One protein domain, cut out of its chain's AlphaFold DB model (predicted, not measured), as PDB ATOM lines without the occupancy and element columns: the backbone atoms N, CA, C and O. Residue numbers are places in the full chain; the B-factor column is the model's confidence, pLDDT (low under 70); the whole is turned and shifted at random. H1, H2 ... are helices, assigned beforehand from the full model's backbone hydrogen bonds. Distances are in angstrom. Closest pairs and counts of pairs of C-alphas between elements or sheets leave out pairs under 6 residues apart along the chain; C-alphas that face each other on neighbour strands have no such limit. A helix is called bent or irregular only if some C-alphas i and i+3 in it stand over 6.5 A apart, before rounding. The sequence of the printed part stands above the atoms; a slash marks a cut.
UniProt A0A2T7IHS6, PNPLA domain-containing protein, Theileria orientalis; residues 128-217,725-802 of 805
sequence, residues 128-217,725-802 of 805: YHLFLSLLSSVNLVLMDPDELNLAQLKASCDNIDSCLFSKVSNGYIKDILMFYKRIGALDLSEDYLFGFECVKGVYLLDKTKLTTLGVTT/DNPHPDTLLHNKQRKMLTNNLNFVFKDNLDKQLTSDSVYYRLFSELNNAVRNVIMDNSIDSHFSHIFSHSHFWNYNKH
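Overview. This is residues 128 to 217 and 725 to 802 of the 805 residues of the protein "PNPLA domain-containing protein" of Theileria orientalis (UniProt A0A2T7IHS6). A helical hairpin, H1 and H2, forms the middle of a rounded body, with H5 crossing it on one side and H3 on the other. H7 sits at the first end of H1, with H6 beside it. The printed part has 168 residues, with eight named helices, H1 to H8, and no named strand: all helix, mostly crossed in packing. It is compact, with a radius of gyration of the C-alphas of 15.7 A, and spans 39 by 35 by 35 A.

Along the chain. H1, residues 128 to 143, is 22.6 A long and begins with C-alpha 128 at (-5.747, -16.578, -13.602). H2 is residues 147 to 164, 25.6 A; H3, 169 to 182, 19.9 A; H4, 197 to 201; H5, 733 to 745, 18.0 A; H6, 762 to 779, 25.7 A; H7, 785 to 792, irregular, with C-alphas 786 and 789 7.3 A apart. H8, residues 799 to 802, ends with C-alpha 802 at (-14.385, -27.088, -3.647).

Arrangement. The hub H1 touches H2 at a shallow tilt of 22 degrees, opposite ways; their closest C-alphas, Ser 137 and Leu 153, are 4.8 A apart. Closest C-alphas also show H1 touching H3 (Leu 135 and Ile 176, 7.2 A), H4 (Val 141 and Lys 200, 6.6 A), H5 (His 129 and His 734, 4.7 A) and H7 (Tyr 128 and Ser 792, 4.6 A). H6 only just touches H3, with 3 pairs of C-alphas within 8 A, closest Phe 179 and Asn 776, 7.7 A. H8 is close to H6 but not clearly touching, closest C-alphas Phe 767 and Tyr 799, 6.5 A. Every O i to N i+4 pair is within hydrogen-bond range in H1, H2, H3, H5 and H6, but 0 of 1 in H4 and 0 of 4 in H7, where 1 of 2 and 4 of 5 O i to N i+3 pairs are; H8 is too short.

Size, cuts and confidence. The C-alphas farthest apart, Asp 725 and Asp 760, are 44.9 A apart. Residues 218 to 724 are not printed, with 12.9 A between C-alphas 217 and 725. The links H3 to H4 and H5 to H6 are long. pLDDT is under 70 at residues 725 to 729, 751 to 760 and 802.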
ATOM      1  N   TYR A 128      -5.842 -18.008 -13.307       96.25
ATOM      2  CA  TYR A 128      -5.747 -16.578 -13.602       96.25
ATOM      3  C   TYR A 128      -5.210 -16.336 -15.020       96.25
ATOM      4  O   TYR A 128      -5.813 -15.605 -15.807       96.25
ATOM      5  N   HIS A 129      -4.114 -17.005 -15.392       96.56
ATOM      6  CA  HIS A 129      -3.536 -16.850 -16.727       96.56
ATOM      7  C   HIS A 129      -4.341 -17.544 -17.834       96.56
ATOM      8  O   HIS A 129      -4.259 -17.104 -18.979       96.56
ATOM      9  N   LEU A 130      -5.154 -18.564 -17.528       96.62
ATOM     10  CA  LEU A 130      -6.141 -19.094 -18.480       96.62
ATOM     11  C   LEU A 130      -7.164 -18.016 -18.849       96.62
ATOM     12  O   LEU A 130      -7.407 -17.778 -20.031       96.62
ATOM     13  N   PHE A 131      -7.711 -17.321 -17.849       97.12
ATOM     14  CA  PHE A 131      -8.666 -16.245 -18.093       97.12
ATOM     15  C   PHE A 131      -8.029 -15.044 -18.803       97.12
ATOM     16  O   PHE A 131      -8.605 -14.536 -19.761       97.12
ATOM     17  N   LEU A 132      -6.812 -14.634 -18.418       96.06
ATOM     18  CA  LEU A 132      -6.090 -13.575 -19.137       96.06
ATOM     19  C   LEU A 132      -5.809 -13.940 -20.598       96.06
ATOM     20  O   LEU A 132      -5.891 -13.078 -21.468       96.06
ATOM     21  N   SER A 133      -5.499 -15.207 -20.881       96.06
ATOM     22  CA  SER A 133      -5.316 -15.679 -22.253       96.06
ATOM     23  C   SER A 133      -6.607 -15.585 -23.070       96.06
ATOM     24  O   SER A 133      -6.558 -15.178 -24.233       96.06
ATOM     25  N   LEU A 134      -7.754 -15.926 -22.474       96.75
ATOM     26  CA  LEU A 134      -9.059 -15.762 -23.113       96.75
ATOM     27  C   LEU A 134      -9.355 -14.282 -23.384       96.75
ATOM     28  O   LEU A 134      -9.647 -13.928 -24.521       96.75
ATOM     29  N   LEU A 135      -9.202 -13.420 -22.374       96.25
ATOM     30  CA  LEU A 135      -9.403 -11.973 -22.490       96.25
ATOM     31  C   LEU A 135      -8.518 -11.355 -23.580       96.25
ATOM     32  O   LEU A 135      -9.007 -10.626 -24.438       96.25
ATOM     33  N   SER A 136      -7.225 -11.693 -23.587       94.62
ATOM     34  CA  SER A 136      -6.288 -11.221 -24.609       94.62
ATOM     35  C   SER A 136      -6.694 -11.685 -26.009       94.62
ATOM     36  O   SER A 136      -6.615 -10.892 -26.942       94.62
ATOM     37  N   SER A 137      -7.173 -12.923 -26.165       95.12
ATOM     38  CA  SER A 137      -7.600 -13.439 -27.472       95.12
ATOM     39  C   SER A 137      -8.911 -12.811 -27.955       95.12
ATOM     40  O   SER A 137      -9.046 -12.554 -29.146       95.12
ATOM     41  N   VAL A 138      -9.848 -12.498 -27.050       95.81
ATOM     42  CA  VAL A 138     -11.049 -11.708 -27.384       95.81
ATOM     43  C   VAL A 138     -10.639 -10.326 -27.891       95.81
ATOM     44  O   VAL A 138     -11.113  -9.900 -28.938       95.81
ATOM     45  N   ASN A 139      -9.707  -9.658 -27.205       94.88
ATOM     46  CA  ASN A 139      -9.217  -8.345 -27.625       94.88
ATOM     47  C   ASN A 139      -8.542  -8.384 -28.996       94.88
ATOM     48  O   ASN A 139      -8.735  -7.459 -29.777       94.88
ATOM     49  N   LEU A 140      -7.784  -9.442 -29.308       93.19
ATOM     50  CA  LEU A 140      -7.189  -9.615 -30.636       93.19
ATOM     51  C   LEU A 140      -8.264  -9.698 -31.725       93.19
ATOM     52  O   LEU A 140      -8.172  -8.960 -32.696       93.19
ATOM     53  N   VAL A 141      -9.312 -10.506 -31.531       94.88
ATOM     54  CA  VAL A 141     -10.410 -10.632 -32.511       94.88
ATOM     55  C   VAL A 141     -11.211  -9.335 -32.651       94.88
ATOM     56  O   VAL A 141     -11.593  -8.979 -33.759       94.88
ATOM     57  N   LEU A 142     -11.453  -8.608 -31.553       94.25
ATOM     58  CA  LEU A 142     -12.142  -7.311 -31.599       94.25
ATOM     59  C   LEU A 142     -11.338  -6.247 -32.362       94.25
ATOM     60  O   LEU A 142     -11.927  -5.360 -32.974       94.25
ATOM     61  N   MET A 143     -10.007  -6.306 -32.288       92.31
ATOM     62  CA  MET A 143      -9.116  -5.376 -32.984       92.31
ATOM     63  C   MET A 143      -8.909  -5.759 -34.449       92.31
ATOM     64  O   MET A 143      -8.815  -4.874 -35.296       92.31
ATOM     65  N   ASP A 144      -8.810  -7.058 -34.728       92.88
ATOM     66  CA  ASP A 144      -8.566  -7.617 -36.053       92.88
ATOM     67  C   ASP A 144      -9.225  -9.013 -36.177       92.88
ATOM     68  O   ASP A 144      -8.683 -10.008 -35.677       92.88
ATOM     69  N   PRO A 145     -10.416  -9.116 -36.801       90.69
ATOM     70  CA  PRO A 145     -11.216 -10.342 -36.856       90.69
ATOM     71  C   PRO A 145     -10.744 -11.339 -37.934       90.69
ATOM     72  O   PRO A 145     -11.562 -11.959 -38.621       90.69
ATOM     73  N   ASP A 146      -9.435 -11.515 -38.094       93.75
ATOM     74  CA  ASP A 146      -8.858 -12.475 -39.033       93.75
ATOM     75  C   ASP A 146      -9.012 -13.945 -38.565       93.75
ATOM     76  O   ASP A 146      -9.421 -14.261 -37.439       93.75
ATOM     77  N   GLU A 147      -8.715 -14.891 -39.462       92.62
ATOM     78  CA  GLU A 147      -8.794 -16.326 -39.150       92.62
ATOM     79  C   GLU A 147      -7.748 -16.770 -38.116       92.62
ATOM     80  O   GLU A 147      -7.988 -17.704 -37.345       92.62
ATOM     81  N   LEU A 148      -6.597 -16.093 -38.050       93.81
ATOM     82  CA  LEU A 148      -5.526 -16.430 -37.116       93.81
ATOM     83  C   LEU A 148      -5.928 -16.102 -35.671       93.81
ATOM     84  O   LEU A 148      -5.764 -16.935 -34.775       93.81
ATOM     85  N   ASN A 149      -6.476 -14.913 -35.436       93.88
ATOM     86  CA  ASN A 149      -6.960 -14.452 -34.143       93.88
ATOM     87  C   ASN A 149      -8.185 -15.254 -33.706       93.88
ATOM     88  O   ASN A 149      -8.285 -15.617 -32.531       93.88
ATOM     89  N   LEU A 150      -9.068 -15.632 -34.640       94.62
ATOM     90  CA  LEU A 150     -10.174 -16.538 -34.333       94.62
ATOM     91  C   LEU A 150      -9.667 -17.923 -33.896       94.62
ATOM     92  O   LEU A 150     -10.156 -18.474 -32.907       94.62
ATOM     93  N   ALA A 151      -8.656 -18.473 -34.575       94.56
ATOM     94  CA  ALA A 151      -8.038 -19.739 -34.180       94.56
ATOM     95  C   ALA A 151      -7.370 -19.647 -32.797       94.56
ATOM     96  O   ALA A 151      -7.480 -20.577 -31.994       94.56
ATOM     97  N   GLN A 152      -6.732 -18.514 -32.476       94.19
ATOM     98  CA  GLN A 152      -6.183 -18.258 -31.141       94.19
ATOM     99  C   GLN A 152      -7.273 -18.181 -30.069       94.19
ATOM    100  O   GLN A 152      -7.117 -18.787 -29.006       94.19
ATOM    101  N   LEU A 153      -8.379 -17.484 -30.341       96.12
ATOM    102  CA  LEU A 153      -9.525 -17.415 -29.436       96.12
ATOM    103  C   LEU A 153     -10.113 -18.807 -29.195       96.12
ATOM    104  O   LEU A 153     -10.299 -19.194 -28.041       96.12
ATOM    105  N   LYS A 154     -10.307 -19.594 -30.256       95.62
ATOM    106  CA  LYS A 154     -10.757 -20.986 -30.155       95.62
ATOM    107  C   LYS A 154      -9.806 -21.829 -29.302       95.62
ATOM    108  O   LYS A 154     -10.264 -22.562 -28.430       95.62
ATOM    109  N   ALA A 155      -8.492 -21.691 -29.487       95.00
ATOM    110  CA  ALA A 155      -7.503 -22.390 -28.669       95.00
ATOM    111  C   ALA A 155      -7.576 -21.983 -27.184       95.00
ATOM    112  O   ALA A 155      -7.453 -22.834 -26.304       95.00
ATOM    113  N   SER A 156      -7.815 -20.704 -26.879       95.81
ATOM    114  CA  SER A 156      -8.038 -20.242 -25.503       95.81
ATOM    115  C   SER A 156      -9.338 -20.782 -24.898       95.81
ATOM    116  O   SER A 156      -9.323 -21.183 -23.733       95.81
ATOM    117  N   CYS A 157     -10.430 -20.845 -25.670       95.06
ATOM    118  CA  CYS A 157     -11.686 -21.486 -25.263       95.06
ATOM    119  C   CYS A 157     -11.482 -22.974 -24.952       95.06
ATOM    120  O   CYS A 157     -11.891 -23.460 -23.900       95.06
ATOM    121  N   ASP A 158     -10.784 -23.680 -25.835       92.56
ATOM    122  CA  ASP A 158     -10.459 -25.088 -25.657       92.56
ATOM    123  C   ASP A 158      -9.617 -25.320 -24.401       92.56
ATOM    124  O   ASP A 158      -9.932 -26.195 -23.600       92.56
ATOM    125  N   ASN A 159      -8.569 -24.517 -24.197       93.62
ATOM    126  CA  ASN A 159      -7.695 -24.628 -23.033       93.62
ATOM    127  C   ASN A 159      -8.466 -24.402 -21.724       93.62
ATOM    128  O   ASN A 159      -8.297 -25.171 -20.776       93.62
ATOM    129  N   ILE A 160      -9.308 -23.361 -21.651       92.56
ATOM    130  CA  ILE A 160     -10.056 -23.056 -20.423       92.56
ATOM    131  C   ILE A 160     -11.097 -24.138 -20.124       92.56
ATOM    132  O   ILE A 160     -11.158 -24.614 -18.990       92.56
ATOM    133  N   ASP A 161     -11.841 -24.597 -21.133       90.31
ATOM    134  CA  ASP A 161     -12.876 -25.612 -20.946       90.31
ATOM    135  C   ASP A 161     -12.270 -26.976 -20.589       90.31
ATOM    136  O   ASP A 161     -12.769 -27.680 -19.706       90.31
ATOM    137  N   SER A 162     -11.140 -27.323 -21.215       88.06
ATOM    138  CA  SER A 162     -10.367 -28.518 -20.892       88.06
ATOM    139  C   SER A 162      -9.839 -28.479 -19.459       88.06
ATOM    140  O   SER A 162     -10.057 -29.433 -18.713       88.06
ATOM    141  N   CYS A 163      -9.162 -27.408 -19.040       88.94
ATOM    142  CA  CYS A 163      -8.551 -27.331 -17.709       88.94
ATOM    143  C   CYS A 163      -9.572 -27.197 -16.569       88.94
ATOM    144  O   CYS A 163      -9.281 -27.607 -15.446       88.94
ATOM    145  N   LEU A 164     -10.757 -26.642 -16.840       87.00
ATOM    146  CA  LEU A 164     -11.855 -26.559 -15.870       87.00
ATOM    147  C   LEU A 164     -12.790 -27.771 -15.906       87.00
ATOM    148  O   LEU A 164     -13.635 -27.903 -15.022       87.00
ATOM    149  N   PHE A 165     -12.632 -28.661 -16.890       84.56
ATOM    150  CA  PHE A 165     -13.507 -29.812 -17.126       84.56
ATOM    151  C   PHE A 165     -14.988 -29.407 -17.264       84.56
ATOM    152  O   PHE A 165     -15.892 -30.124 -16.826       84.56
ATOM    153  N   SER A 166     -15.242 -28.239 -17.864       83.88
ATOM    154  CA  SER A 166     -16.569 -27.628 -17.992       83.88
ATOM    155  C   SER A 166     -16.627 -26.692 -19.202       83.88
ATOM    156  O   SER A 166     -15.641 -26.036 -19.503       83.88
ATOM    157  N   LYS A 167     -17.777 -26.603 -19.884       87.06
ATOM    158  CA  LYS A 167     -17.988 -25.694 -21.029       87.06
ATOM    159  C   LYS A 167     -18.405 -24.301 -20.543       87.06
ATOM    160  O   LYS A 167     -19.594 -23.993 -20.504       87.06
ATOM    161  N   VAL A 168     -17.442 -23.479 -20.139       89.31
ATOM    162  CA  VAL A 168     -17.683 -22.149 -19.543       89.31
ATOM    163  C   VAL A 168     -17.191 -20.995 -20.411       89.31
ATOM    164  O   VAL A 168     -17.632 -19.862 -20.222       89.31
ATOM    165  N   SER A 169     -16.320 -21.271 -21.382       92.81
ATOM    166  CA  SER A 169     -15.664 -20.281 -22.240       92.81
ATOM    167  C   SER A 169     -16.636 -19.288 -22.887       92.81
ATOM    168  O   SER A 169     -16.427 -18.081 -22.788       92.81
ATOM    169  N   ASN A 170     -17.740 -19.765 -23.469       91.62
ATOM    170  CA  ASN A 170     -18.765 -18.907 -24.076       91.62
ATOM    171  C   ASN A 170     -19.426 -17.957 -23.063       91.62
ATOM    172  O   ASN A 170     -19.677 -16.795 -23.381       91.62
ATOM    173  N   GLY A 171     -19.683 -18.432 -21.839       92.19
ATOM    174  CA  GLY A 171     -20.209 -17.594 -20.758       92.19
ATOM    175  C   GLY A 171     -19.215 -16.504 -20.362       92.19
ATOM    176  O   GLY A 171     -19.589 -15.346 -20.211       92.19
ATOM    177  N   TYR A 172     -17.928 -16.841 -20.299       95.06
ATOM    178  CA  TYR A 172     -16.885 -15.861 -20.000       95.06
ATOM    179  C   TYR A 172     -16.703 -14.837 -21.126       95.06
ATOM    180  O   TYR A 172     -16.537 -13.658 -20.833       95.06
ATOM    181  N   ILE A 173     -16.783 -15.246 -22.400       95.75
ATOM    182  CA  ILE A 173     -16.779 -14.316 -23.543       95.75
ATOM    183  C   ILE A 173     -17.962 -13.354 -23.441       95.75
ATOM    184  O   ILE A 173     -17.775 -12.148 -23.577       95.75
ATOM    185  N   LYS A 174     -19.165 -13.866 -23.153       94.31
ATOM    186  CA  LYS A 174     -20.346 -13.030 -22.915       94.31
ATOM    187  C   LYS A 174     -20.073 -11.976 -21.846       94.31
ATOM    188  O   LYS A 174     -20.349 -10.804 -22.081       94.31
ATOM    189  N   ASP A 175     -19.506 -12.365 -20.709       93.69
ATOM    190  CA  ASP A 175     -19.222 -11.423 -19.623       93.69
ATOM    191  C   ASP A 175     -18.186 -10.364 -20.019       93.69
ATOM    192  O   ASP A 175     -18.363  -9.195 -19.681       93.69
ATOM    193  N   ILE A 176     -17.150 -10.744 -20.776       95.88
ATOM    194  CA  ILE A 176     -16.143  -9.814 -21.317       95.88
ATOM    195  C   ILE A 176     -16.796  -8.799 -22.264       95.88
ATOM    196  O   ILE A 176     -16.576  -7.595 -22.139       95.88
ATOM    197  N   LEU A 177     -17.636  -9.259 -23.192       95.50
ATOM    198  CA  LEU A 177     -18.319  -8.373 -24.137       95.50
ATOM    199  C   LEU A 177     -19.317  -7.450 -23.431       95.50
ATOM    200  O   LEU A 177     -19.371  -6.261 -23.731       95.50
ATOM    201  N   MET A 178     -20.069  -7.960 -22.452       93.12
ATOM    202  CA  MET A 178     -20.985  -7.150 -21.643       93.12
ATOM    203  C   MET A 178     -20.240  -6.117 -20.794       93.12
ATOM    204  O   MET A 178     -20.710  -4.988 -20.640       93.12
ATOM    205  N   PHE A 179     -19.066  -6.476 -20.272       92.31
ATOM    206  CA  PHE A 179     -18.168  -5.549 -19.594       92.31
ATOM    207  C   PHE A 179     -17.731  -4.414 -20.529       92.31
ATOM    208  O   PHE A 179     -17.880  -3.242 -20.184       92.31
ATOM    209  N   TYR A 180     -17.265  -4.747 -21.734       94.12
ATOM    210  CA  TYR A 180     -16.846  -3.757 -22.723       94.12
ATOM    211  C   TYR A 180     -17.994  -2.898 -23.250       94.12
ATOM    212  O   TYR A 180     -17.809  -1.692 -23.422       94.12
ATOM    213  N   LYS A 181     -19.194  -3.463 -23.416       93.06
ATOM    214  CA  LYS A 181     -20.403  -2.691 -23.725       93.06
ATOM    215  C   LYS A 181     -20.697  -1.672 -22.625       93.06
ATOM    216  O   LYS A 181     -20.917  -0.501 -22.914       93.06
ATOM    217  N   ARG A 182     -20.628  -2.089 -21.354       89.69
ATOM    218  CA  ARG A 182     -20.898  -1.224 -20.193       89.69
ATOM    219  C   ARG A 182     -19.965  -0.016 -20.121       89.69
ATOM    220  O   ARG A 182     -20.434   1.079 -19.843       89.69
ATOM    221  N   ILE A 183     -18.669  -0.196 -20.370       88.50
ATOM    222  CA  ILE A 183     -17.703   0.920 -20.350       88.50
ATOM    223  C   ILE A 183     -17.687   1.718 -21.671       88.50
ATOM    224  O   ILE A 183     -16.900   2.655 -21.840       88.50
ATOM    225  N   GLY A 184     -18.554   1.363 -22.626       89.94
ATOM    226  CA  GLY A 184     -18.660   2.010 -23.931       89.94
ATOM    227  C   GLY A 184     -17.419   1.808 -24.798       89.94
ATOM    228  O   GLY A 184     -16.980   2.752 -25.452       89.94
ATOM    229  N   ALA A 185     -16.804   0.624 -24.730       92.19
ATOM    230  CA  ALA A 185     -15.715   0.212 -25.614       92.19
ATOM    231  C   ALA A 185     -16.239  -0.438 -26.903       92.19
ATOM    232  O   ALA A 185     -15.579  -0.365 -27.936       92.19
ATOM    233  N   LEU A 186     -17.423  -1.054 -26.859       95.06
ATOM    234  CA  LEU A 186     -18.071  -1.699 -28.001       95.06
ATOM    235  C   LEU A 186     -19.595  -1.587 -27.921       95.06
ATOM    236  O   LEU A 186     -20.131  -1.257 -26.862       95.06
ATOM    237  N   ASP A 187     -20.275  -1.927 -29.013       92.81
ATOM    238  CA  ASP A 187     -21.717  -2.166 -29.047       92.81
ATOM    239  C   ASP A 187     -22.049  -3.572 -29.570       92.81
ATOM    240  O   ASP A 187     -21.302  -4.174 -30.347       92.81
ATOM    241  N   LEU A 188     -23.182  -4.102 -29.113       90.38
ATOM    242  CA  LEU A 188     -23.708  -5.419 -29.473       90.38
ATOM    243  C   LEU A 188     -25.078  -5.236 -30.121       90.38
ATOM    244  O   LEU A 188     -25.938  -4.593 -29.511       90.38
ATOM    245  N   SER A 189     -25.287  -5.844 -31.293       85.44
ATOM    246  CA  SER A 189     -26.592  -5.892 -31.961       85.44
ATOM    247  C   SER A 189     -27.649  -6.562 -31.077       85.44
ATOM    248  O   SER A 189     -27.322  -7.442 -30.279       85.44
ATOM    249  N   GLU A 190     -28.921  -6.191 -31.241       78.38
ATOM    250  CA  GLU A 190     -30.027  -6.773 -30.458       78.38
ATOM    251  C   GLU A 190     -30.130  -8.297 -30.633       78.38
ATOM    252  O   GLU A 190     -30.328  -9.014 -29.655       78.38
ATOM    253  N   ASP A 191     -29.853  -8.797 -31.842       81.56
ATOM    254  CA  ASP A 191     -29.872 -10.227 -32.177       81.56
ATOM    255  C   ASP A 191     -28.518 -10.934 -31.964       81.56
ATOM    256  O   ASP A 191     -28.273 -12.016 -32.504       81.56
ATOM    257  N   TYR A 192     -27.586 -10.326 -31.217       83.25
ATOM    258  CA  TYR A 192     -26.252 -10.901 -31.034       83.25
ATOM    259  C   TYR A 192     -26.307 -12.244 -30.289       83.25
ATOM    260  O   TYR A 192     -26.686 -12.324 -29.117       83.25
ATOM    261  N   LEU A 193     -25.844 -13.305 -30.952       85.75
ATOM    262  CA  LEU A 193     -25.674 -14.619 -30.342       85.75
ATOM    263  C   LEU A 193     -24.313 -14.711 -29.648       85.75
ATOM    264  O   LEU A 193     -23.277 -14.366 -30.208       85.75
ATOM    265  N   PHE A 194     -24.295 -15.211 -28.414       82.06
ATOM    266  CA  PHE A 194     -23.047 -15.378 -27.674       82.06
ATOM    267  C   PHE A 194     -22.309 -16.648 -28.103       82.06
ATOM    268  O   PHE A 194     -22.818 -17.758 -27.969       82.06
ATOM    269  N   GLY A 195     -21.067 -16.474 -28.542       80.56
ATOM    270  CA  GLY A 195     -20.156 -17.548 -28.917       80.56
ATOM    271  C   GLY A 195     -18.849 -16.970 -29.449       80.56
ATOM    272  O   GLY A 195     -18.798 -15.795 -29.814       80.56
ATOM    273  N   PHE A 196     -17.787 -17.776 -29.479       82.81
ATOM    274  CA  PHE A 196     -16.479 -17.302 -29.943       82.81
ATOM    275  C   PHE A 196     -16.484 -16.888 -31.426       82.81
ATOM    276  O   PHE A 196     -15.840 -15.907 -31.779       82.81
ATOM    277  N   GLU A 197     -17.248 -17.576 -32.282       84.31
ATOM    278  CA  GLU A 197     -17.380 -17.236 -33.711       84.31
ATOM    279  C   GLU A 197     -18.105 -15.902 -33.916       84.31
ATOM    280  O   GLU A 197     -17.761 -15.130 -34.810       84.31
ATOM    281  N   CYS A 198     -19.064 -15.596 -33.041       85.50
ATOM    282  CA  CYS A 198     -19.877 -14.393 -33.132       85.50
ATOM    283  C   CYS A 198     -19.102 -13.120 -32.769       85.50
ATOM    284  O   CYS A 198     -19.526 -12.043 -33.170       85.50
ATOM    285  N   VAL A 199     -17.943 -13.219 -32.096       85.56
ATOM    286  CA  VAL A 199     -17.130 -12.048 -31.694       85.56
ATOM    287  C   VAL A 199     -16.751 -11.175 -32.898       85.56
ATOM    288  O   VAL A 199     -16.649  -9.960 -32.757       85.56
ATOM    289  N   LYS A 200     -16.629 -11.763 -34.096       83.44
ATOM    290  CA  LYS A 200     -16.377 -11.034 -35.352       83.44
ATOM    291  C   LYS A 200     -17.476 -10.020 -35.713       83.44
ATOM    292  O   LYS A 200     -17.204  -9.071 -36.436       83.44
ATOM    293  N   GLY A 201     -18.707 -10.227 -35.239       82.25
ATOM    294  CA  GLY A 201     -19.862  -9.361 -35.502       82.25
ATOM    295  C   GLY A 201     -20.043  -8.218 -34.499       82.25
ATOM    296  O   GLY A 201     -21.088  -7.571 -34.503       82.25
ATOM    297  N   VAL A 202     -19.074  -7.997 -33.605       90.62
ATOM    298  CA  VAL A 202     -19.136  -6.961 -32.567       90.62
ATOM    299  C   VAL A 202     -18.551  -5.646 -33.082       90.62
ATOM    300  O   VAL A 202     -17.458  -5.622 -33.642       90.62
ATOM    301  N   TYR A 203     -19.247  -4.533 -32.844       90.56
ATOM    302  CA  TYR A 203     -18.801  -3.211 -33.285       90.56
ATOM    303  C   TYR A 203     -17.916  -2.559 -32.220       90.56
ATOM    304  O   TYR A 203     -18.403  -2.136 -31.171       90.56
ATOM    305  N   LEU A 204     -16.609  -2.465 -32.475       92.81
ATOM    306  CA  LEU A 204     -15.672  -1.774 -31.586       92.81
ATOM    307  C   LEU A 204     -15.844  -0.250 -31.707       92.81
ATOM    308  O   LEU A 204     -15.661   0.316 -32.782       92.81
ATOM    309  N   LEU A 205     -16.172   0.415 -30.596       94.19
ATOM    310  CA  LEU A 205     -16.377   1.868 -30.529       94.19
ATOM    311  C   LEU A 205     -15.105   2.606 -30.100       94.19
ATOM    312  O   LEU A 205     -14.758   3.638 -30.667       94.19
ATOM    313  N   ASP A 206     -14.406   2.080 -29.091       90.06
ATOM    314  CA  ASP A 206     -13.202   2.692 -28.538       90.06
ATOM    315  C   ASP A 206     -12.195   1.629 -28.099       90.06
ATOM    316  O   ASP A 206     -12.294   1.006 -27.037       90.06
ATOM    317  N   LYS A 207     -11.161   1.471 -28.925       90.19
ATOM    318  CA  LYS A 207     -10.068   0.529 -28.695       90.19
ATOM    319  C   LYS A 207      -9.240   0.830 -27.444       90.19
ATOM    320  O   LYS A 207      -8.629  -0.080 -26.891       90.19
ATOM    321  N   THR A 208      -9.193   2.087 -26.998       87.00
ATOM    322  CA  THR A 208      -8.371   2.504 -25.847       87.00
ATOM    323  C   THR A 208      -8.957   2.043 -24.517       87.00
ATOM    324  O   THR A 208      -8.247   1.979 -23.515       87.00
ATOM    325  N   LYS A 209     -10.241   1.671 -24.522       87.69
ATOM    326  CA  LYS A 209     -10.954   1.139 -23.364       87.69
ATOM    327  C   LYS A 209     -10.843  -0.377 -23.221       87.69
ATOM    328  O   LYS A 209     -11.284  -0.909 -22.204       87.69
ATOM    329  N   LEU A 210     -10.270  -1.088 -24.197       89.19
ATOM    330  CA  LEU A 210     -10.031  -2.520 -24.034       89.19
ATOM    331  C   LEU A 210      -8.976  -2.753 -22.953       89.19
ATOM    332  O   LEU A 210      -7.899  -2.158 -22.953       89.19
ATOM    333  N   THR A 211      -9.279  -3.659 -22.029       83.56
ATOM    334  CA  THR A 211      -8.372  -3.980 -20.931       83.56
ATOM    335  C   THR A 211      -7.129  -4.698 -21.459       83.56
ATOM    336  O   THR A 211      -7.188  -5.868 -21.835       83.56
ATOM    337  N   THR A 212      -5.975  -4.038 -21.431       78.00
ATOM    338  CA  THR A 212      -4.682  -4.669 -21.717       78.00
ATOM    339  C   THR A 212      -4.062  -5.197 -20.426       78.00
ATOM    340  O   THR A 212      -3.602  -4.421 -19.586       78.00
ATOM    341  N   LEU A 213      -4.052  -6.523 -20.259       75.06
ATOM    342  CA  LEU A 213      -3.463  -7.208 -19.107       75.06
ATOM    343  C   LEU A 213      -2.407  -8.203 -19.555       75.06
ATOM    344  O   LEU A 213      -2.593  -8.961 -20.504       75.06
ATOM    345  N   GLY A 214      -1.310  -8.255 -18.818       75.81
ATOM    346  CA  GLY A 214      -0.238  -9.194 -19.080       75.81
ATOM    347  C   GLY A 214       1.006  -8.806 -18.314       75.81
ATOM    348  O   GLY A 214       1.308  -7.629 -18.145       75.81
ATOM    349  N   VAL A 215       1.729  -9.814 -17.848       84.12
ATOM    350  CA  VAL A 215       3.031  -9.640 -17.213       84.12
ATOM    351  C   VAL A 215       4.016 -10.605 -17.858       84.12
ATOM    352  O   VAL A 215       3.639 -11.703 -18.281       84.12
ATOM    353  N   THR A 216       5.269 -10.179 -17.963       86.75
ATOM    354  CA  THR A 216       6.395 -11.011 -18.420       86.75
ATOM    355  C   THR A 216       7.084 -11.720 -17.254       86.75
ATOM    356  O   THR A 216       7.746 -12.737 -17.448       86.75
ATOM    357  N   THR A 217       6.897 -11.204 -16.037       87.44
ATOM    358  CA  THR A 217       7.439 -11.729 -14.783       87.44
ATOM    359  C   THR A 217       6.307 -12.087 -13.827       87.44
ATOM    360  O   THR A 217       5.260 -11.445 -13.822       87.44
ATOM    361  N   ASP A 725       6.179  -1.148 -20.436       44.75
ATOM    362  CA  ASP A 725       6.505  -1.031 -21.865       44.75
ATOM    363  C   ASP A 725       6.015  -2.236 -22.666       44.75
ATOM    364  O   ASP A 725       6.335  -3.357 -22.279       44.75
ATOM    365  N   ASN A 726       5.267  -1.994 -23.759       52.88
ATOM    366  CA  ASN A 726       4.651  -2.992 -24.649       52.88
ATOM    367  C   ASN A 726       5.574  -4.201 -24.882       52.88
ATOM    368  O   ASN A 726       6.414  -4.171 -25.790       52.88
ATOM    369  N   PRO A 727       5.444  -5.278 -24.089       60.41
ATOM    370  CA  PRO A 727       6.308  -6.424 -24.250       60.41
ATOM    371  C   PRO A 727       5.823  -7.205 -25.471       60.41
ATOM    372  O   PRO A 727       4.620  -7.275 -25.736       60.41
ATOM    373  N   HIS A 728       6.747  -7.815 -26.220       68.44
ATOM    374  CA  HIS A 728       6.372  -8.660 -27.355       68.44
ATOM    375  C   HIS A 728       5.350  -9.716 -26.880       68.44
ATOM    376  O   HIS A 728       5.630 -10.372 -25.869       68.44
ATOM    377  N   PRO A 729       4.195  -9.911 -27.549       67.25
ATOM    378  CA  PRO A 729       3.095 -10.738 -27.036       67.25
ATOM    379  C   PRO A 729       3.516 -12.141 -26.576       67.25
ATOM    380  O   PRO A 729       3.045 -12.626 -25.548       67.25
ATOM    381  N   ASP A 730       4.472 -12.762 -27.268       74.69
ATOM    382  CA  ASP A 730       5.013 -14.093 -26.939       74.69
ATOM    383  C   ASP A 730       5.773 -14.178 -25.605       74.69
ATOM    384  O   ASP A 730       6.033 -15.266 -25.086       74.69
ATOM    385  N   THR A 731       6.140 -13.038 -25.023       83.62
ATOM    386  CA  THR A 731       6.852 -12.985 -23.740       83.62
ATOM    387  C   THR A 731       5.908 -13.010 -22.537       83.62
ATOM    388  O   THR A 731       6.355 -13.312 -21.428       83.62
ATOM    389  N   LEU A 732       4.611 -12.756 -22.746       92.56
ATOM    390  CA  LEU A 732       3.594 -12.716 -21.695       92.56
ATOM    391  C   LEU A 732       3.312 -14.115 -21.134       92.56
ATOM    392  O   LEU A 732       3.118 -15.076 -21.883       92.56
ATOM    393  N   LEU A 733       3.219 -14.231 -19.804       94.12
ATOM    394  CA  LEU A 733       3.035 -15.524 -19.127       94.12
ATOM    395  C   LEU A 733       1.778 -16.273 -19.594       94.12
ATOM    396  O   LEU A 733       1.823 -17.487 -19.795       94.12
ATOM    397  N   HIS A 734       0.670 -15.561 -19.819       94.88
ATOM    398  CA  HIS A 734      -0.573 -16.177 -20.288       94.88
ATOM    399  C   HIS A 734      -0.472 -16.703 -21.729       94.88
ATOM    400  O   HIS A 734      -1.057 -17.740 -22.035       94.88
ATOM    401  N   ASN A 735       0.320 -16.060 -22.594       94.25
ATOM    402  CA  ASN A 735       0.561 -16.528 -23.961       94.25
ATOM    403  C   ASN A 735       1.496 -17.738 -23.987       94.25
ATOM    404  O   ASN A 735       1.220 -18.706 -24.699       94.25
ATOM    405  N   LYS A 736       2.534 -17.743 -23.140       95.50
ATOM    406  CA  LYS A 736       3.372 -18.931 -22.915       95.50
ATOM    407  C   LYS A 736       2.535 -20.118 -22.434       95.50
ATOM    408  O   LYS A 736       2.660 -21.209 -22.986       95.50
ATOM    409  N   GLN A 737       1.634 -19.898 -21.472       95.75
ATOM    410  CA  GLN A 737       0.733 -20.942 -20.977       95.75
ATOM    411  C   GLN A 737      -0.229 -21.436 -22.058       95.75
ATOM    412  O   GLN A 737      -0.382 -22.645 -22.209       95.75
ATOM    413  N   ARG A 738      -0.838 -20.532 -22.839       95.62
ATOM    414  CA  ARG A 738      -1.706 -20.904 -23.966       95.62
ATOM    415  C   ARG A 738      -0.974 -21.826 -24.935       95.62
ATOM    416  O   ARG A 738      -1.466 -22.911 -25.212       95.62
ATOM    417  N   LYS A 739       0.218 -21.427 -25.389       94.88
ATOM    418  CA  LYS A 739       1.039 -22.216 -26.318       94.88
ATOM    419  C   LYS A 739       1.420 -23.576 -25.728       94.88
ATOM    420  O   LYS A 739       1.263 -24.593 -26.396       94.88
ATOM    421  N   MET A 740       1.871 -23.598 -24.471       94.31
ATOM    422  CA  MET A 740       2.198 -24.831 -23.748       94.31
ATOM    423  C   MET A 740       0.998 -25.787 -23.709       94.31
ATOM    424  O   MET A 740       1.142 -26.959 -24.043       94.31
ATOM    425  N   LEU A 741      -0.189 -25.299 -23.343       94.19
ATOM    426  CA  LEU A 741      -1.395 -26.123 -23.257       94.19
ATOM    427  C   LEU A 741      -1.874 -26.590 -24.628       94.19
ATOM    428  O   LEU A 741      -2.112 -27.780 -24.791       94.19
ATOM    429  N   THR A 742      -1.943 -25.708 -25.624       93.56
ATOM    430  CA  THR A 742      -2.375 -26.068 -26.981       93.56
ATOM    431  C   THR A 742      -1.483 -27.152 -27.584       93.56
ATOM    432  O   THR A 742      -1.990 -28.108 -28.164       93.56
ATOM    433  N   ASN A 743      -0.166 -27.073 -27.374       91.50
ATOM    434  CA  ASN A 743       0.766 -28.094 -27.856       91.50
ATOM    435  C   ASN A 743       0.574 -29.457 -27.173       91.50
ATOM    436  O   ASN A 743       0.825 -30.482 -27.799       91.50
ATOM    437  N   ASN A 744       0.133 -29.480 -25.912       89.56
ATOM    438  CA  ASN A 744       0.021 -30.708 -25.121       89.56
ATOM    439  C   ASN A 744      -1.383 -31.325 -25.130       89.56
ATOM    440  O   ASN A 744      -1.521 -32.545 -25.107       89.56
ATOM    441  N   LEU A 745      -2.441 -30.514 -25.186       86.62
ATOM    442  CA  LEU A 745      -3.822 -31.004 -25.203       86.62
ATOM    443  C   LEU A 745      -4.167 -31.738 -26.503       86.62
ATOM    444  O   LEU A 745      -5.060 -32.578 -26.497       86.62
ATOM    445  N   ASN A 746      -3.419 -31.504 -27.585       87.00
ATOM    446  CA  ASN A 746      -3.534 -32.282 -28.821       87.00
ATOM    447  C   ASN A 746      -3.196 -33.775 -28.630       87.00
ATOM    448  O   ASN A 746      -3.604 -34.602 -29.445       87.00
ATOM    449  N   PHE A 747      -2.490 -34.136 -27.551       87.12
ATOM    450  CA  PHE A 747      -2.196 -35.529 -27.205       87.12
ATOM    451  C   PHE A 747      -3.345 -36.240 -26.491       87.12
ATOM    452  O   PHE A 747      -3.230 -37.435 -26.244       87.12
ATOM    453  N   VAL A 748      -4.432 -35.552 -26.132       87.06
ATOM    454  CA  VAL A 748      -5.483 -36.096 -25.261       87.06
ATOM    455  C   VAL A 748      -6.835 -36.074 -25.971       87.06
ATOM    456  O   VAL A 748      -7.236 -35.062 -26.545       87.06
ATOM    457  N   PHE A 749      -7.577 -37.181 -25.906       82.50
ATOM    458  CA  PHE A 749      -8.956 -37.230 -26.390       82.50
ATOM    459  C   PHE A 749      -9.873 -36.434 -25.459       82.50
ATOM    460  O   PHE A 749     -10.163 -36.852 -24.337       82.50
ATOM    461  N   LYS A 750     -10.367 -35.288 -25.941       72.12
ATOM    462  CA  LYS A 750     -11.237 -34.389 -25.162       72.12
ATOM    463  C   LYS A 750     -12.593 -35.011 -24.803       72.12
ATOM    464  O   LYS A 750     -13.170 -34.647 -23.781       72.12
ATOM    465  N   ASP A 751     -13.101 -35.945 -25.608       68.81
ATOM    466  CA  ASP A 751     -14.425 -36.547 -25.398       68.81
ATOM    467  C   ASP A 751     -14.461 -37.623 -24.308       68.81
ATOM    468  O   ASP A 751     -15.521 -37.869 -23.740       68.81
ATOM    469  N   ASN A 752     -13.305 -38.187 -23.942       63.75
ATOM    470  CA  ASN A 752     -13.194 -39.211 -22.894       63.75
ATOM    471  C   ASN A 752     -13.080 -38.615 -21.478       63.75
ATOM    472  O   ASN A 752     -12.891 -39.351 -20.508       63.75
ATOM    473  N   LEU A 753     -13.130 -37.289 -21.343       66.25
ATOM    474  CA  LEU A 753     -12.995 -36.596 -20.065       66.25
ATOM    475  C   LEU A 753     -14.375 -36.243 -19.517       66.25
ATOM    476  O   LEU A 753     -15.254 -35.784 -20.249       66.25
ATOM    477  N   ASP A 754     -14.563 -36.445 -18.215       64.62
ATOM    478  CA  ASP A 754     -15.870 -36.304 -17.581       64.62
ATOM    479  C   ASP A 754     -16.299 -34.833 -17.540       64.62
ATOM    480  O   ASP A 754     -15.994 -34.106 -16.586       64.62
ATOM    481  N   LYS A 755     -17.066 -34.408 -18.549       63.06
ATOM    482  CA  LYS A 755     -17.709 -33.090 -18.590       63.06
ATOM    483  C   LYS A 755     -18.561 -32.905 -17.328       63.06
ATOM    484  O   LYS A 755     -19.391 -33.747 -16.985       63.06
ATOM    485  N   GLN A 756     -18.327 -31.821 -16.594       56.72
ATOM    486  CA  GLN A 756     -19.052 -31.523 -15.364       56.72
ATOM    487  C   GLN A 756     -20.474 -31.037 -15.658       56.72
ATOM    488  O   GLN A 756     -20.671 -30.089 -16.414       56.72
ATOM    489  N   LEU A 757     -21.456 -31.651 -14.993       55.00
ATOM    490  CA  LEU A 757     -22.861 -31.246 -14.988       55.00
ATOM    491  C   LEU A 757     -23.392 -31.273 -13.551       55.00
ATOM    492  O   LEU A 757     -23.454 -32.331 -12.932       55.00
ATOM    493  N   THR A 758     -23.723 -30.086 -13.037       55.00
ATOM    494  CA  THR A 758     -24.872 -29.769 -12.164       55.00
ATOM    495  C   THR A 758     -24.902 -28.242 -12.014       55.00
ATOM    496  O   THR A 758     -24.162 -27.705 -11.192       55.00
ATOM    497  N   SER A 759     -25.706 -27.549 -12.824       61.91
ATOM    498  CA  SER A 759     -25.847 -26.079 -12.823       61.91
ATOM    499  C   SER A 759     -26.930 -25.552 -11.869       61.91
ATOM    500  O   SER A 759     -26.993 -24.354 -11.614       61.91
ATOM    501  N   ASP A 760     -27.761 -26.432 -11.300       62.34
ATOM    502  CA  ASP A 760     -29.021 -26.022 -10.654       62.34
ATOM    503  C   ASP A 760     -28.996 -26.021  -9.118       62.34
ATOM    504  O   ASP A 760     -30.040 -25.979  -8.472       62.34
ATOM    505  N   SER A 761     -27.814 -26.020  -8.494       83.12
ATOM    506  CA  SER A 761     -27.715 -25.905  -7.033       83.12
ATOM    507  C   SER A 761     -27.512 -24.456  -6.575       83.12
ATOM    508  O   SER A 761     -26.865 -23.649  -7.246       83.12
ATOM    509  N   VAL A 762     -28.008 -24.126  -5.377       86.19
ATOM    510  CA  VAL A 762     -27.736 -22.835  -4.713       86.19
ATOM    511  C   VAL A 762     -26.224 -22.601  -4.555       86.19
ATOM    512  O   VAL A 762     -25.741 -21.490  -4.757       86.19
ATOM    513  N   TYR A 763     -25.461 -23.665  -4.292       86.00
ATOM    514  CA  TYR A 763     -24.000 -23.628  -4.209       86.00
ATOM    515  C   TYR A 763     -23.332 -23.286  -5.544       86.00
ATOM    516  O   TYR A 763     -22.349 -22.550  -5.562       86.00
ATOM    517  N   TYR A 764     -23.864 -23.779  -6.667       87.12
ATOM    518  CA  TYR A 764     -23.365 -23.407  -7.990       87.12
ATOM    519  C   TYR A 764     -23.636 -21.929  -8.288       87.12
ATOM    520  O   TYR A 764     -22.768 -21.244  -8.821       87.12
ATOM    521  N   ARG A 765     -24.803 -21.405  -7.883       89.94
ATOM    522  CA  ARG A 765     -25.110 -19.970  -8.005       89.94
ATOM    523  C   ARG A 765     -24.147 -19.108  -7.189       89.94
ATOM    524  O   ARG A 765     -23.649 -18.126  -7.724       89.94
ATOM    525  N   LEU A 766     -23.830 -19.497  -5.950       90.69
ATOM    526  CA  LEU A 766     -22.806 -18.824  -5.138       90.69
ATOM    527  C   LEU A 766     -21.441 -18.841  -5.829       90.69
ATOM    528  O   LEU A 766     -20.818 -17.795  -5.991       90.69
ATOM    529  N   PHE A 767     -20.991 -20.021  -6.258       91.06
ATOM    530  CA  PHE A 767     -19.741 -20.159  -7.000       91.06
ATOM    531  C   PHE A 767     -19.720 -19.245  -8.231       91.06
ATOM    532  O   PHE A 767     -18.738 -18.543  -8.443       91.06
ATOM    533  N   SER A 768     -20.812 -19.202  -9.000       91.12
ATOM    534  CA  SER A 768     -20.956 -18.344 -10.178       91.12
ATOM    535  C   SER A 768     -20.885 -16.855  -9.822       91.12
ATOM    536  O   SER A 768     -20.115 -16.123 -10.438       91.12
ATOM    537  N   GLU A 769     -21.589 -16.392  -8.780       92.81
ATOM    538  CA  GLU A 769     -21.530 -14.987  -8.339       92.81
ATOM    539  C   GLU A 769     -20.116 -14.592  -7.863       92.81
ATOM    540  O   GLU A 769     -19.628 -13.513  -8.212       92.81
ATOM    541  N   LEU A 770     -19.409 -15.479  -7.158       93.56
ATOM    542  CA  LEU A 770     -18.018 -15.264  -6.745       93.56
ATOM    543  C   LEU A 770     -17.045 -15.252  -7.935       93.56
ATOM    544  O   LEU A 770     -16.204 -14.361  -8.054       93.56
ATOM    545  N   ASN A 771     -17.173 -16.224  -8.835       94.69
ATOM    546  CA  ASN A 771     -16.375 -16.352 -10.050       94.69
ATOM    547  C   ASN A 771     -16.568 -15.123 -10.966       94.69
ATOM    548  O   ASN A 771     -15.589 -14.591 -11.497       94.69
ATOM    549  N   ASN A 772     -17.796 -14.603 -11.070       95.06
ATOM    550  CA  ASN A 772     -18.110 -13.348 -11.762       95.06
ATOM    551  C   ASN A 772     -17.447 -12.140 -11.086       95.06
ATOM    552  O   ASN A 772     -16.862 -11.303 -11.773       95.06
ATOM    553  N   ALA A 773     -17.501 -12.044  -9.754       95.31
ATOM    554  CA  ALA A 773     -16.872 -10.948  -9.016       95.31
ATOM    555  C   ALA A 773     -15.350 -10.913  -9.226       95.31
ATOM    556  O   ALA A 773     -14.790  -9.847  -9.480       95.31
ATOM    557  N   VAL A 774     -14.693 -12.079  -9.206       96.25
ATOM    558  CA  VAL A 774     -13.262 -12.206  -9.521       96.25
ATOM    559  C   VAL A 774     -12.976 -11.745 -10.953       96.25
ATOM    560  O   VAL A 774     -12.100 -10.904 -11.149       96.25
ATOM    561  N   ARG A 775     -13.729 -12.222 -11.957       95.56
ATOM    562  CA  ARG A 775     -13.537 -11.801 -13.359       95.56
ATOM    563  C   ARG A 775     -13.711 -10.300 -13.556       95.56
ATOM    564  O   ARG A 775     -12.877  -9.692 -14.219       95.56
ATOM    565  N   ASN A 776     -14.748  -9.703 -12.971       94.38
ATOM    566  CA  ASN A 776     -15.001  -8.264 -13.078       94.38
ATOM    567  C   ASN A 776     -13.822  -7.450 -12.544       94.38
ATOM    568  O   ASN A 776     -13.342  -6.548 -13.220       94.38
ATOM    569  N   VAL A 777     -13.299  -7.828 -11.379       94.25
ATOM    570  CA  VAL A 777     -12.162  -7.135 -10.767       94.25
ATOM    571  C   VAL A 777     -10.862  -7.333 -11.563       94.25
ATOM    572  O   VAL A 777     -10.043  -6.411 -11.626       94.25
ATOM    573  N   ILE A 778     -10.677  -8.494 -12.207       94.31
ATOM    574  CA  ILE A 778      -9.580  -8.706 -13.162       94.31
ATOM    575  C   ILE A 778      -9.733  -7.755 -14.354       94.31
ATOM    576  O   ILE A 778      -8.786  -7.041 -14.667       94.31
ATOM    577  N   MET A 779     -10.911  -7.707 -14.987       93.25
ATOM    578  CA  MET A 779     -11.184  -6.850 -16.152       93.25
ATOM    579  C   MET A 779     -11.078  -5.351 -15.832       93.25
ATOM    580  O   MET A 779     -10.622  -4.587 -16.679       93.25
ATOM    581  N   ASP A 780     -11.413  -4.943 -14.604       89.88
ATOM    582  CA  ASP A 780     -11.225  -3.574 -14.103       89.88
ATOM    583  C   ASP A 780      -9.752  -3.217 -13.828       89.88
ATOM    584  O   ASP A 780      -9.452  -2.059 -13.524       89.88
ATOM    585  N   ASN A 781      -8.837  -4.198 -13.827       88.44
ATOM    586  CA  ASN A 781      -7.425  -4.043 -13.447       88.44
ATOM    587  C   ASN A 781      -7.228  -3.274 -12.121       88.44
ATOM    588  O   ASN A 781      -6.315  -2.463 -11.971       88.44
ATOM    589  N   SER A 782      -8.127  -3.477 -11.156       86.19
ATOM    590  CA  SER A 782      -8.201  -2.628  -9.954       86.19
ATOM    591  C   SER A 782      -7.372  -3.140  -8.771       86.19
ATOM    592  O   SER A 782      -7.379  -2.538  -7.692       86.19
ATOM    593  N   ILE A 783      -6.639  -4.238  -8.965       90.00
ATOM    594  CA  ILE A 783      -5.898  -4.951  -7.923       90.00
ATOM    595  C   ILE A 783      -4.408  -4.900  -8.198       90.00
ATOM    596  O   ILE A 783      -3.958  -5.099  -9.325       90.00
ATOM    597  N   ASP A 784      -3.645  -4.661  -7.137       89.56
ATOM    598  CA  ASP A 784      -2.201  -4.692  -7.208       89.56
ATOM    599  C   ASP A 784      -1.708  -6.107  -7.526       89.56
ATOM    600  O   ASP A 784      -2.171  -7.107  -6.969       89.56
ATOM    601  N   SER A 785      -0.717  -6.166  -8.407       87.62
ATOM    602  CA  SER A 785      -0.095  -7.400  -8.863       87.62
ATOM    603  C   SER A 785       0.385  -8.312  -7.715       87.62
ATOM    604  O   SER A 785       0.278  -9.528  -7.824       87.62
ATOM    605  N   HIS A 786       0.772  -7.779  -6.548       88.75
ATOM    606  CA  HIS A 786       1.183  -8.589  -5.386       88.75
ATOM    607  C   HIS A 786       0.100  -9.554  -4.861       88.75
ATOM    608  O   HIS A 786       0.438 -10.541  -4.195       88.75
ATOM    609  N   PHE A 787      -1.178  -9.294  -5.159       92.62
ATOM    610  CA  PHE A 787      -2.318 -10.131  -4.772       92.62
ATOM    611  C   PHE A 787      -2.939 -10.913  -5.939       92.62
ATOM    612  O   PHE A 787      -3.866 -11.689  -5.715       92.62
ATOM    613  N   SER A 788      -2.422 -10.782  -7.166       91.50
ATOM    614  CA  SER A 788      -2.969 -11.468  -8.351       91.50
ATOM    615  C   SER A 788      -2.990 -12.995  -8.203       91.50
ATOM    616  O   SER A 788      -3.890 -13.656  -8.719       91.50
ATOM    617  N   HIS A 789      -2.055 -13.556  -7.429       93.38
ATOM    618  CA  HIS A 789      -1.990 -14.986  -7.126       93.38
ATOM    619  C   HIS A 789      -3.249 -15.513  -6.418       93.38
ATOM    620  O   HIS A 789      -3.611 -16.666  -6.609       93.38
ATOM    621  N   ILE A 790      -3.971 -14.684  -5.656       96.31
ATOM    622  CA  ILE A 790      -5.240 -15.098  -5.041       96.31
ATOM    623  C   ILE A 790      -6.251 -15.450  -6.132       96.31
ATOM    624  O   ILE A 790      -6.981 -16.429  -6.009       96.31
ATOM    625  N   PHE A 791      -6.242 -14.727  -7.252       95.88
ATOM    626  CA  PHE A 791      -7.119 -15.007  -8.383       95.88
ATOM    627  C   PHE A 791      -6.742 -16.252  -9.170       95.88
ATOM    628  O   PHE A 791      -7.514 -16.635 -10.041       95.88
ATOM    629  N   SER A 792      -5.626 -16.928  -8.885       95.12
ATOM    630  CA  SER A 792      -5.414 -18.285  -9.395       95.12
ATOM    631  C   SER A 792      -6.032 -19.347  -8.489       95.12
ATOM    632  O   SER A 792      -6.062 -20.504  -8.885       95.12
ATOM    633  N   HIS A 793      -6.565 -19.004  -7.309       96.00
ATOM    634  CA  HIS A 793      -7.009 -20.019  -6.361       96.00
ATOM    635  C   HIS A 793      -8.151 -20.876  -6.907       96.00
ATOM    636  O   HIS A 793      -9.157 -20.381  -7.415       96.00
ATOM    637  N   SER A 794      -8.003 -22.192  -6.771       92.19
ATOM    638  CA  SER A 794      -8.822 -23.161  -7.503       92.19
ATOM    639  C   SER A 794     -10.322 -23.124  -7.170       92.19
ATOM    640  O   SER A 794     -11.132 -23.476  -8.027       92.19
ATOM    641  N   HIS A 795     -10.725 -22.642  -5.991       90.94
ATOM    642  CA  HIS A 795     -12.143 -22.513  -5.630       90.94
ATOM    643  C   HIS A 795     -12.856 -21.396  -6.402       90.94
ATOM    644  O   HIS A 795     -14.047 -21.515  -6.648       90.94
ATOM    645  N   PHE A 796     -12.162 -20.376  -6.910       93.69
ATOM    646  CA  PHE A 796     -12.814 -19.374  -7.762       93.69
ATOM    647  C   PHE A 796     -13.161 -19.885  -9.158       93.69
ATOM    648  O   PHE A 796     -13.930 -19.233  -9.855       93.69
ATOM    649  N   TRP A 797     -12.599 -21.019  -9.581       92.62
ATOM    650  CA  TRP A 797     -12.665 -21.466 -10.975       92.62
ATOM    651  C   TRP A 797     -13.222 -22.871 -11.149       92.62
ATOM    652  O   TRP A 797     -13.831 -23.158 -12.176       92.62
ATOM    653  N   ASN A 798     -13.041 -23.747 -10.162       86.31
ATOM    654  CA  ASN A 798     -13.427 -25.147 -10.259       86.31
ATOM    655  C   ASN A 798     -14.432 -25.508  -9.159       86.31
ATOM    656  O   ASN A 798     -14.062 -25.931  -8.062       86.31
ATOM    657  N   TYR A 799     -15.720 -25.363  -9.488       82.38
ATOM    658  CA  TYR A 799     -16.846 -25.699  -8.611       82.38
ATOM    659  C   TYR A 799     -16.727 -27.107  -8.015       82.38
ATOM    660  O   TYR A 799     -16.930 -27.310  -6.819       82.38
ATOM    661  N   ASN A 800     -16.356 -28.080  -8.846       70.31
ATOM    662  CA  ASN A 800     -16.363 -29.492  -8.473       70.31
ATOM    663  C   ASN A 800     -15.256 -29.875  -7.500       70.31
ATOM    664  O   ASN A 800     -15.415 -30.867  -6.797       70.31
ATOM    665  N   LYS A 801     -14.174 -29.095  -7.454       72.56
ATOM    666  CA  LYS A 801     -13.090 -29.324  -6.506       72.56
ATOM    667  C   LYS A 801     -13.437 -28.852  -5.086       72.56
ATOM    668  O   LYS A 801     -12.947 -29.441  -4.135       72.56
ATOM    669  N   HIS A 802     -14.266 -27.809  -4.933       66.94
ATOM    670  CA  HIS A 802     -14.385 -27.088  -3.647       66.94
ATOM    671  C   HIS A 802     -15.794 -26.911  -3.081       66.94
ATOM    672  O   HIS A 802     -15.949 -26.978  -1.873       66.94
TER     673      HIS A 802